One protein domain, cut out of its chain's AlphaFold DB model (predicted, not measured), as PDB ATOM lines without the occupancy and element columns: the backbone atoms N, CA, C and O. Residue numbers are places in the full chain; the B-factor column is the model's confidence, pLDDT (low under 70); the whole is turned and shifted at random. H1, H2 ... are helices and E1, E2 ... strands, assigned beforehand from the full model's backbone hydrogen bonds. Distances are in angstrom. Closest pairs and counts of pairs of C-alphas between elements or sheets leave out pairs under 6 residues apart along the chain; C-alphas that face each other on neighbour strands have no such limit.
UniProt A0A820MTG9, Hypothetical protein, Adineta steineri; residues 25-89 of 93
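This is residues 25 to 89 of the 93 residues of the protein "Hypothetical protein" of Adineta steineri (UniProt A0A820MTG9). A two-stranded hairpin, E1 and E2, lies on one side of the domain and the long helix H1 on the opposite side, with the short helix H2 between them. H3 meets H2 at a corner, making an L with it, and packs beside the E2 side of the hairpin, so that H2 and H3 both border E2. The printed part has 65 residues, with three named helices and then two named strands along the chain, H1 H2 H3 E1 E2; the sheet, in the order E1 - E2, is antiparallel and the class is mixed, helices and strands. The whole is compact, with a radius of gyration of the C-alphas of 11.6 A and spans of 32 by 22 by 20 A.

E1, residues 77 to 81, and E2, residues 84 to 88, form a hairpin of antiparallel neighbours with an angle of 159 degrees between their directions. N 77 and O 88 are 2.8 A apart and N 86 and O 79 are 2.9 A apart, both within hydrogen-bond range. The closest C-alphas of E2 and H2, residues 48 to 55, are those of Leu 85 and Ala 53, 6.4 A apart. H2 and E1 are near each other, with 5 pairs of C-alphas within 10 A. The closest C-alphas of E2 and H3, residues 58 to 69, are those of Ile 87 and Asn 60, 6.3 A apart. H2 and H3 touch only at the corner, H3 with residues 60 to 61 alone; the closest C-alphas are those of Ile 54 and Asn 60, 5.6 A apart, and the lines are only just about perpendicular, at 72 degrees. H1, residues 25 to 43, is close to H2 but not clearly touching, with the C-alphas of Leu 36 and Lys 51 closest at 7.4 A. They run opposite ways at a shallow tilt of 32 degrees, only just short of steep. H1 is also close to H3 but not clearly touching, the closest C-alphas being those of Arg 31 and Leu 68, 7.8 A apart, and the two are about perpendicular at 90 degrees. H1 is apart from E1 and from E2. In H1, H2 and H3, every O i to N i+4 pair is within hydrogen-bond range.

E1 is 12.4 A long and E2 12.8 A, with C-alpha 88 at (201.896, 215.133, 222.715). H1 begins with C-alpha 25 at (217.684, 197.395, 220.362) and is 27.1 A long. H2 is 10.6 A long, and H3, 16.1 A long, begins with C-alpha 58 at (210.757, 208.650, 214.497).

The two C-alphas farthest apart are those of Glu 26 and Ser 82, 33.9 A. The printed part has no cut. The links H1 to H2, H2 to H3 and E1 to E2 are tight, and H3 to E1, with 7 residues, is short. The mean pLDDT of the printed part is 74.5; it is under 70 at residues 25 to 28, 71 to 74, 80 to 86 and 88 to 89.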
ATOM      1  N   THR A  25     218.671 197.478 221.450       58.31
ATOM      2  CA  THR A  25     217.684 197.395 220.362       58.31
ATOM      3  C   THR A  25     216.565 196.389 220.652       58.31
ATOM      4  O   THR A  25     215.395 196.652 220.363       58.31
ATOM      5  N   GLU A  26     216.898 195.228 221.225       60.41
ATOM      6  CA  GLU A  26     215.926 194.187 221.579       60.41
ATOM      7  C   GLU A  26     215.105 194.605 222.809       60.41
ATOM      8  O   GLU A  26     213.886 194.405 222.851       60.41
ATOM      9  N   PHE A  27     215.743 195.271 223.778       58.81
ATOM     10  CA  PHE A  27     215.063 195.830 224.946       58.81
ATOM     11  C   PHE A  27     214.119 196.993 224.581       58.81
ATOM     12  O   PHE A  27     212.997 197.066 225.091       58.81
ATOM     13  N   GLU A  28     214.516 197.881 223.667       64.12
ATOM     14  CA  GLU A  28     213.627 198.893 223.080       64.12
ATOM     15  C   GLU A  28     212.392 198.260 222.424       64.12
ATOM     16  O   GLU A  28     211.263 198.649 222.738       64.12
ATOM     17  N   ASP A  29     212.571 197.246 221.572       74.38
ATOM     18  CA  ASP A  29     211.454 196.610 220.867       74.38
ATOM     19  C   ASP A  29     210.476 195.914 221.837       74.38
ATOM     20  O   ASP A  29     209.255 196.013 221.678       74.38
ATOM     21  N   GLN A  30     210.971 195.295 222.916       81.50
ATOM     22  CA  GLN A  30     210.118 194.754 223.986       81.50
ATOM     23  C   GLN A  30     209.284 195.841 224.686       81.50
ATOM     24  O   GLN A  30     208.082 195.650 224.912       81.50
ATOM     25  N   ARG A  31     209.883 196.999 224.988       83.12
ATOM     26  CA  ARG A  31     209.187 198.136 225.614       83.12
ATOM     27  C   ARG A  31     208.088 198.706 224.709       83.12
ATOM     28  O   ARG A  31     206.973 198.950 225.183       83.12
ATOM     29  N   PHE A  32     208.332 198.810 223.402       81.81
ATOM     30  CA  PHE A  32     207.300 199.189 222.425       81.81
ATOM     31  C   PHE A  32     206.180 198.152 222.299       81.81
ATOM     32  O   PHE A  32     205.002 198.520 222.248       81.81
ATOM     33  N   ARG A  33     206.506 196.853 222.300       82.69
ATOM     34  CA  ARG A  33     205.499 195.776 222.299       82.69
ATOM     35  C   ARG A  33     204.604 195.835 223.535       82.69
ATOM     36  O   ARG A  33     203.390 195.663 223.401       82.69
ATOM     37  N   PHE A  34     205.164 196.121 224.714       85.31
ATOM     38  CA  PHE A  34     204.383 196.340 225.934       85.31
ATOM     39  C   PHE A  34     203.436 197.540 225.785       85.31
ATOM     40  O   PHE A  34     202.232 197.398 226.005       85.31
ATOM     41  N   PHE A  35     203.944 198.688 225.324       84.00
ATOM     42  CA  PHE A  35     203.146 199.902 225.112       84.00
ATOM     43  C   PHE A  35     201.968 199.676 224.148       84.00
ATOM     44  O   PHE A  35     200.818 199.975 224.477       84.00
ATOM     45  N   LEU A  36     202.215 199.060 222.987       82.50
ATOM     46  CA  LEU A  36     201.162 198.721 222.020       82.50
ATOM     47  C   LEU A  36     200.162 197.688 222.565       82.50
ATOM     48  O   LEU A  36     198.980 197.732 222.218       82.50
ATOM     49  N   SER A  37     200.610 196.766 223.421       84.75
ATOM     50  CA  SER A  37     199.733 195.791 224.083       84.75
ATOM     51  C   SER A  37     198.822 196.463 225.111       84.75
ATOM     52  O   SER A  37     197.627 196.178 225.132       84.75
ATOM     53  N   TYR A  38     199.347 197.411 225.890       84.12
ATOM     54  CA  TYR A  38     198.557 198.231 226.808       84.12
ATOM     55  C   TYR A  38     197.476 199.036 226.069       84.12
ATOM     56  O   TYR A  38     196.313 199.007 226.470       84.12
ATOM     57  N   LEU A  39     197.811 199.663 224.933       81.06
ATOM     58  CA  LEU A  39     196.816 200.351 224.098       81.06
ATOM     59  C   LEU A  39     195.712 199.398 223.602       81.06
ATOM     60  O   LEU A  39     194.538 199.757 223.641       81.06
ATOM     61  N   ASN A  40     196.042 198.156 223.218       81.25
ATOM     62  CA  ASN A  40     195.018 197.167 222.851       81.25
ATOM     63  C   ASN A  40     194.098 196.804 224.030       81.25
ATOM     64  O   ASN A  40     192.925 196.541 223.798       81.25
ATOM     65  N   ILE A  41     194.591 196.803 225.273       81.12
ATOM     66  CA  ILE A  41     193.762 196.550 226.463       81.12
ATOM     67  C   ILE A  41     192.817 197.733 226.722       81.12
ATOM     68  O   ILE A  41     191.633 197.520 226.970       81.12
ATOM     69  N   VAL A  42     193.312 198.972 226.625       78.19
ATOM     70  CA  VAL A  42     192.520 200.191 226.885       78.19
ATOM     71  C   VAL A  42     191.461 200.439 225.805       78.19
ATOM     72  O   VAL A  42     190.323 200.773 226.127       78.19
ATOM     73  N   TYR A  43     191.813 200.260 224.529       71.31
ATOM     74  CA  TYR A  43     190.934 200.541 223.385       71.31
ATOM     75  C   TYR A  43     190.247 199.290 222.805       71.31
ATOM     76  O   TYR A  43     189.541 199.379 221.801       71.31
ATOM     77  N   GLY A  44     190.473 198.104 223.380       73.94
ATOM     78  CA  GLY A  44     190.000 196.803 222.878       73.94
ATOM     79  C   GLY A  44     190.731 196.309 221.620       73.94
ATOM     80  O   GLY A  44     191.081 195.134 221.507       73.94
ATOM     81  N   THR A  45     190.998 197.190 220.655       74.62
ATOM     82  CA  THR A  45     191.893 196.947 219.514       74.62
ATOM     83  C   THR A  45     192.448 198.279 219.025       74.62
ATOM     84  O   THR A  45     191.706 199.118 218.525       74.62
ATOM     85  N   THR A  46     193.766 198.465 219.121       71.44
ATOM     86  CA  THR A  46     194.435 199.660 218.585       71.44
ATOM     87  C   THR A  46     194.351 199.645 217.054       71.44
ATOM     88  O   THR A  46     194.817 198.662 216.455       71.44
ATOM     89  N   PRO A  47     193.810 200.696 216.400       74.62
ATOM     90  CA  PRO A  47     193.705 200.755 214.944       74.62
ATOM     91  C   PRO A  47     195.061 200.580 214.251       74.62
ATOM     92  O   PRO A  47     196.103 200.987 214.770       74.62
ATOM     93  N   THR A  48     195.073 200.017 213.041       76.06
ATOM     94  CA  THR A  48     196.318 199.842 212.270       76.06
ATOM     95  C   THR A  48     197.023 201.177 212.025       76.06
ATOM     96  O   THR A  48     198.236 201.252 212.179       76.06
ATOM     97  N   VAL A  49     196.257 202.243 211.757       72.88
ATOM     98  CA  VAL A  49     196.766 203.616 211.585       72.88
ATOM     99  C   VAL A  49     197.551 204.082 212.815       72.88
ATOM    100  O   VAL A  49     198.634 204.643 212.664       72.88
ATOM    101  N   PHE A  50     197.078 203.773 214.029       74.50
ATOM    102  CA  PHE A  50     197.788 204.110 215.266       74.50
ATOM    103  C   PHE A  50     199.131 203.378 215.363       74.50
ATOM    104  O   PHE A  50     200.149 203.993 215.671       74.50
ATOM    105  N   LYS A  51     199.154 202.073 215.064       75.19
ATOM    106  CA  LYS A  51     200.388 201.265 215.089       75.19
ATOM    107  C   LYS A  51     201.406 201.792 214.078       75.19
ATOM    108  O   LYS A  51     202.566 201.972 214.429       75.19
ATOM    109  N   THR A  52     200.966 202.108 212.861       75.81
ATOM    110  CA  THR A  52     201.800 202.728 211.823       75.81
ATOM    111  C   THR A  52     202.337 204.089 212.266       75.81
ATOM    112  O   THR A  52     203.527 204.344 212.114       75.81
ATOM    113  N   ALA A  53     201.503 204.948 212.854       73.81
ATOM    114  CA  ALA A  53     201.922 206.270 213.310       73.81
ATOM    115  C   ALA A  53     202.848 206.235 214.541       73.81
ATOM    116  O   ALA A  53     203.643 207.153 214.710       73.81
ATOM    117  N   ILE A  54     202.779 205.199 215.380       75.69
ATOM    118  CA  ILE A  54     203.707 204.988 216.503       75.69
ATOM    119  C   ILE A  54     205.050 204.425 216.016       75.69
ATOM    120  O   ILE A  54     206.097 204.915 216.424       75.69
ATOM    121  N   LEU A  55     205.027 203.409 215.147       74.50
ATOM    122  CA  LEU A  55     206.226 202.661 214.749       74.50
ATOM    123  C   LEU A  55     207.025 203.327 213.619       74.50
ATOM    124  O   LEU A  55     208.251 203.255 213.620       74.50
ATOM    125  N   ASN A  56     206.355 203.977 212.661       77.38
ATOM    126  CA  ASN A  56     206.999 204.497 211.448       77.38
ATOM    127  C   ASN A  56     207.331 205.999 211.523       77.38
ATOM    128  O   ASN A  56     207.879 206.546 210.568       77.38
ATOM    129  N   ASN A  57     206.990 206.682 212.621       79.69
ATOM    130  CA  ASN A  57     207.334 208.085 212.843       79.69
ATOM    131  C   ASN A  57     208.381 208.180 213.963       79.69
ATOM    132  O   ASN A  57     208.083 207.950 215.133       79.69
ATOM    133  N   GLU A  58     209.606 208.550 213.592       81.50
ATOM    134  CA  GLU A  58     210.757 208.650 214.497       81.50
ATOM    135  C   GLU A  58     210.535 209.643 215.654       81.50
ATOM    136  O   GLU A  58     211.011 209.414 216.765       81.50
ATOM    137  N   ILE A  59     209.776 210.723 215.429       81.56
ATOM    138  CA  ILE A  59     209.448 211.708 216.470       81.56
ATOM    139  C   ILE A  59     208.515 211.065 217.501       81.56
ATOM    140  O   ILE A  59     208.783 211.123 218.698       81.56
ATOM    141  N   ASN A  60     207.460 210.388 217.039       78.38
ATOM    142  CA  ASN A  60     206.523 209.670 217.906       78.38
ATOM    143  C   ASN A  60     207.221 208.560 218.703       78.38
ATOM    144  O   ASN A  60     206.960 208.412 219.898       78.38
ATOM    145  N   ARG A  61     208.147 207.828 218.066       80.38
ATOM    146  CA  ARG A  61     208.992 206.822 218.723       80.38
ATOM    147  C   ARG A  61     209.800 207.453 219.867       80.38
ATOM    148  O   ARG A  61     209.642 207.037 221.011       80.38
ATOM    149  N   LYS A  62     210.541 208.534 219.602       80.81
ATOM    150  CA  LYS A  62     211.345 209.246 220.616       80.81
ATOM    151  C   LYS A  62     210.525 209.831 221.768       80.81
ATOM    152  O   LYS A  62     210.997 209.860 222.903       80.81
ATOM    153  N   LEU A  63     209.293 210.278 221.512       79.75
ATOM    154  CA  LEU A  63     208.379 210.729 222.570       79.75
ATOM    155  C   LEU A  63     207.947 209.570 223.484       79.75
ATOM    156  O   LEU A  63     207.867 209.753 224.698       79.75
ATOM    157  N   ILE A  64     207.711 208.379 222.924       81.12
ATOM    158  CA  ILE A  64     207.359 207.172 223.687       81.12
ATOM    159  C   ILE A  64     208.569 206.625 224.453       81.12
ATOM    160  O   ILE A  64     208.426 206.306 225.628       81.12
ATOM    161  N   GLU A  65     209.760 206.594 223.852       82.25
ATOM    162  CA  GLU A  65     211.018 206.270 224.551       82.25
ATOM    163  C   GLU A  65     211.215 207.203 225.750       82.25
ATOM    164  O   GLU A  65     211.282 206.746 226.888       82.25
ATOM    165  N   SER A  66     211.135 208.522 225.531       79.94
ATOM    166  CA  SER A  66     211.263 209.511 226.606       79.94
ATOM    167  C   SER A  66     210.179 209.390 227.687       79.94
ATOM    168  O   SER A  66     210.442 209.720 228.845       79.94
ATOM    169  N   PHE A  67     208.975 208.916 227.342       80.94
ATOM    170  CA  PHE A  67     207.921 208.584 228.305       80.94
ATOM    171  C   PHE A  67     208.276 207.361 229.154       80.94
ATOM    172  O   PHE A  67     208.111 207.422 230.370       80.94
ATOM    173  N   LEU A  68     208.782 206.293 228.530       80.44
ATOM    174  CA  LEU A  68     209.146 205.034 229.188       80.44
ATOM    175  C   LEU A  68     210.451 205.136 229.998       80.44
ATOM    176  O   LEU A  68     210.623 204.373 230.948       80.44
ATOM    177  N   ASP A  69     211.348 206.065 229.653       80.88
ATOM    178  CA  ASP A  69     212.644 206.255 230.320       80.88
ATOM    179  C   ASP A  69     212.577 207.085 231.614       80.88
ATOM    180  O   ASP A  69     213.396 206.874 232.511       80.88
ATOM    181  N   LYS A  70     211.647 208.048 231.751       75.44
ATOM    182  CA  LYS A  70     211.600 208.904 232.958       75.44
ATOM    183  C   LYS A  70     210.603 208.395 233.996       75.44
ATOM    184  O   LYS A  70     209.415 208.249 233.728       75.44
ATOM    185  N   SER A  71     211.092 208.302 235.233       58.59
ATOM    186  CA  SER A  71     210.314 208.125 236.471       58.59
ATOM    187  C   SER A  71     209.181 209.154 236.645       58.59
ATOM    188  O   SER A  71     208.103 208.845 237.159       58.59
ATOM    189  N   ASP A  72     209.412 210.397 236.220       58.31
ATOM    190  CA  ASP A  72     208.667 211.540 236.744       58.31
ATOM    191  C   ASP A  72     207.569 212.014 235.787       58.31
ATOM    192  O   ASP A  72     207.787 212.883 234.946       58.31
ATOM    193  N   ARG A  73     206.360 211.461 235.968       56.34
ATOM    194  CA  ARG A  73     205.065 211.993 235.484       56.34
ATOM    195  C   ARG A  73     205.049 212.565 234.053       56.34
ATOM    196  O   ARG A  73     204.365 213.558 233.801       56.34
ATOM    197  N   ASN A  74     205.713 211.918 233.097       69.81
ATOM    198  CA  ASN A  74     205.401 212.177 231.694       69.81
ATOM    199  C   ASN A  74     203.939 211.762 231.443       69.81
ATOM    200  O   ASN A  74     203.537 210.653 231.798       69.81
ATOM    201  N   ILE A  75     203.147 212.627 230.816       73.88
ATOM    202  CA  ILE A  75     201.823 212.274 230.294       73.88
ATOM    203  C   ILE A  75     201.967 212.220 228.781       73.88
ATOM    204  O   ILE A  75     202.357 213.216 228.185       73.88
ATOM    205  N   ILE A  76     201.626 211.094 228.155       76.31
ATOM    206  CA  ILE A  76     201.370 211.083 226.716       76.31
ATOM    207  C   ILE A  76     199.872 211.262 226.486       76.31
ATOM    208  O   ILE A  76     199.060 210.465 226.958       76.31
ATOM    209  N   VAL A  77     199.520 212.272 225.696       75.81
ATOM    210  CA  VAL A  77     198.205 212.410 225.071       75.81
ATOM    211  C   VAL A  77     198.318 211.896 223.639       75.81
ATOM    212  O   VAL A  77     198.997 212.498 222.810       75.81
ATOM    213  N   ILE A  78     197.650 210.778 223.351       76.50
ATOM    214  CA  ILE A  78     197.453 210.280 221.985       76.50
ATOM    215  C   ILE A  78     196.047 210.675 221.548       76.50
ATOM    216  O   ILE A  78     195.078 210.331 222.228       76.50
ATOM    217  N   PHE A  79     195.924 211.356 220.412       74.25
ATOM    218  CA  PHE A  79     194.625 211.661 219.821       74.25
ATOM    219  C   PHE A  79     194.654 211.556 218.299       74.25
ATOM    220  O   PHE A  79     195.656 211.833 217.637       74.25
ATOM    221  N   GLU A  80     193.517 211.152 217.750       68.81
ATOM    222  CA  GLU A  80     193.249 211.134 216.320       68.81
ATOM    223  C   GLU A  80     192.509 212.423 215.954       68.81
ATOM    224  O   GLU A  80     191.499 212.774 216.565       68.81
ATOM    225  N   ASN A  81     193.044 213.151 214.980       67.81
ATOM    226  CA  ASN A  81     192.338 214.200 214.255       67.81
ATOM    227  C   ASN A  81     192.020 213.664 212.848       67.81
ATOM    228  O   ASN A  81     192.638 212.688 212.426       67.81
ATOM    229  N   SER A  82     191.103 214.305 212.117       61.25
ATOM    230  CA  SER A  82     190.498 213.817 210.859       61.25
ATOM    231  C   SER A  82     191.456 213.148 209.863       61.25
ATOM    232  O   SER A  82     191.070 212.185 209.208       61.25
ATOM    233  N   ASP A  83     192.694 213.647 209.774       64.06
ATOM    234  CA  ASP A  83     193.716 213.205 208.818       64.06
ATOM    235  C   ASP A  83     195.019 212.689 209.476       64.06
ATOM    236  O   ASP A  83     195.972 212.363 208.768       64.06
ATOM    237  N   SER A  84     195.137 212.665 210.815       64.50
ATOM    238  CA  SER A  84     196.411 212.328 211.485       64.50
ATOM    239  C   SER A  84     196.286 211.851 212.936       64.50
ATOM    240  O   SER A  84     195.522 212.395 213.734       64.50
ATOM    241  N   LEU A  85     197.146 210.895 213.311       68.56
ATOM    242  CA  LEU A  85     197.447 210.616 214.714       68.56
ATOM    243  C   LEU A  85     198.506 211.594 215.227       68.56
ATOM    244  O   LEU A  85     199.591 211.694 214.651       68.56
ATOM    245  N   ASN A  86     198.217 212.236 216.353       69.12
ATOM    246  CA  ASN A  86     199.118 213.155 217.028       69.12
ATOM    247  C   ASN A  86     199.449 212.623 218.429       69.12
ATOM    248  O   ASN A  86     198.588 212.083 219.128       69.12
ATOM    249  N   ILE A  87     200.715 212.770 218.823       71.69
ATOM    250  CA  ILE A  87     201.237 212.376 220.132       71.69
ATOM    251  C   ILE A  87     201.858 213.619 220.764       71.69
ATOM    252  O   ILE A  87     202.757 214.223 220.184       71.69
ATOM    253  N   LEU A  88     201.373 214.005 221.943       69.56
ATOM    254  CA  LEU A  88     201.896 215.133 222.715       69.56
ATOM    255  C   LEU A  88     202.345 214.659 224.097       69.56
ATOM    256  O   LEU A  88     201.667 213.849 224.724       69.56
ATOM    257  N   THR A  89     203.462 215.199 224.585       66.06
ATOM    258  CA  THR A  89     203.954 214.989 225.961       66.06
ATOM    259  C   THR A  89     203.543 216.099 226.934       66.06
ATOM    260  O   THR A  89     203.829 216.026 228.126       66.06
TER     261      THR A  89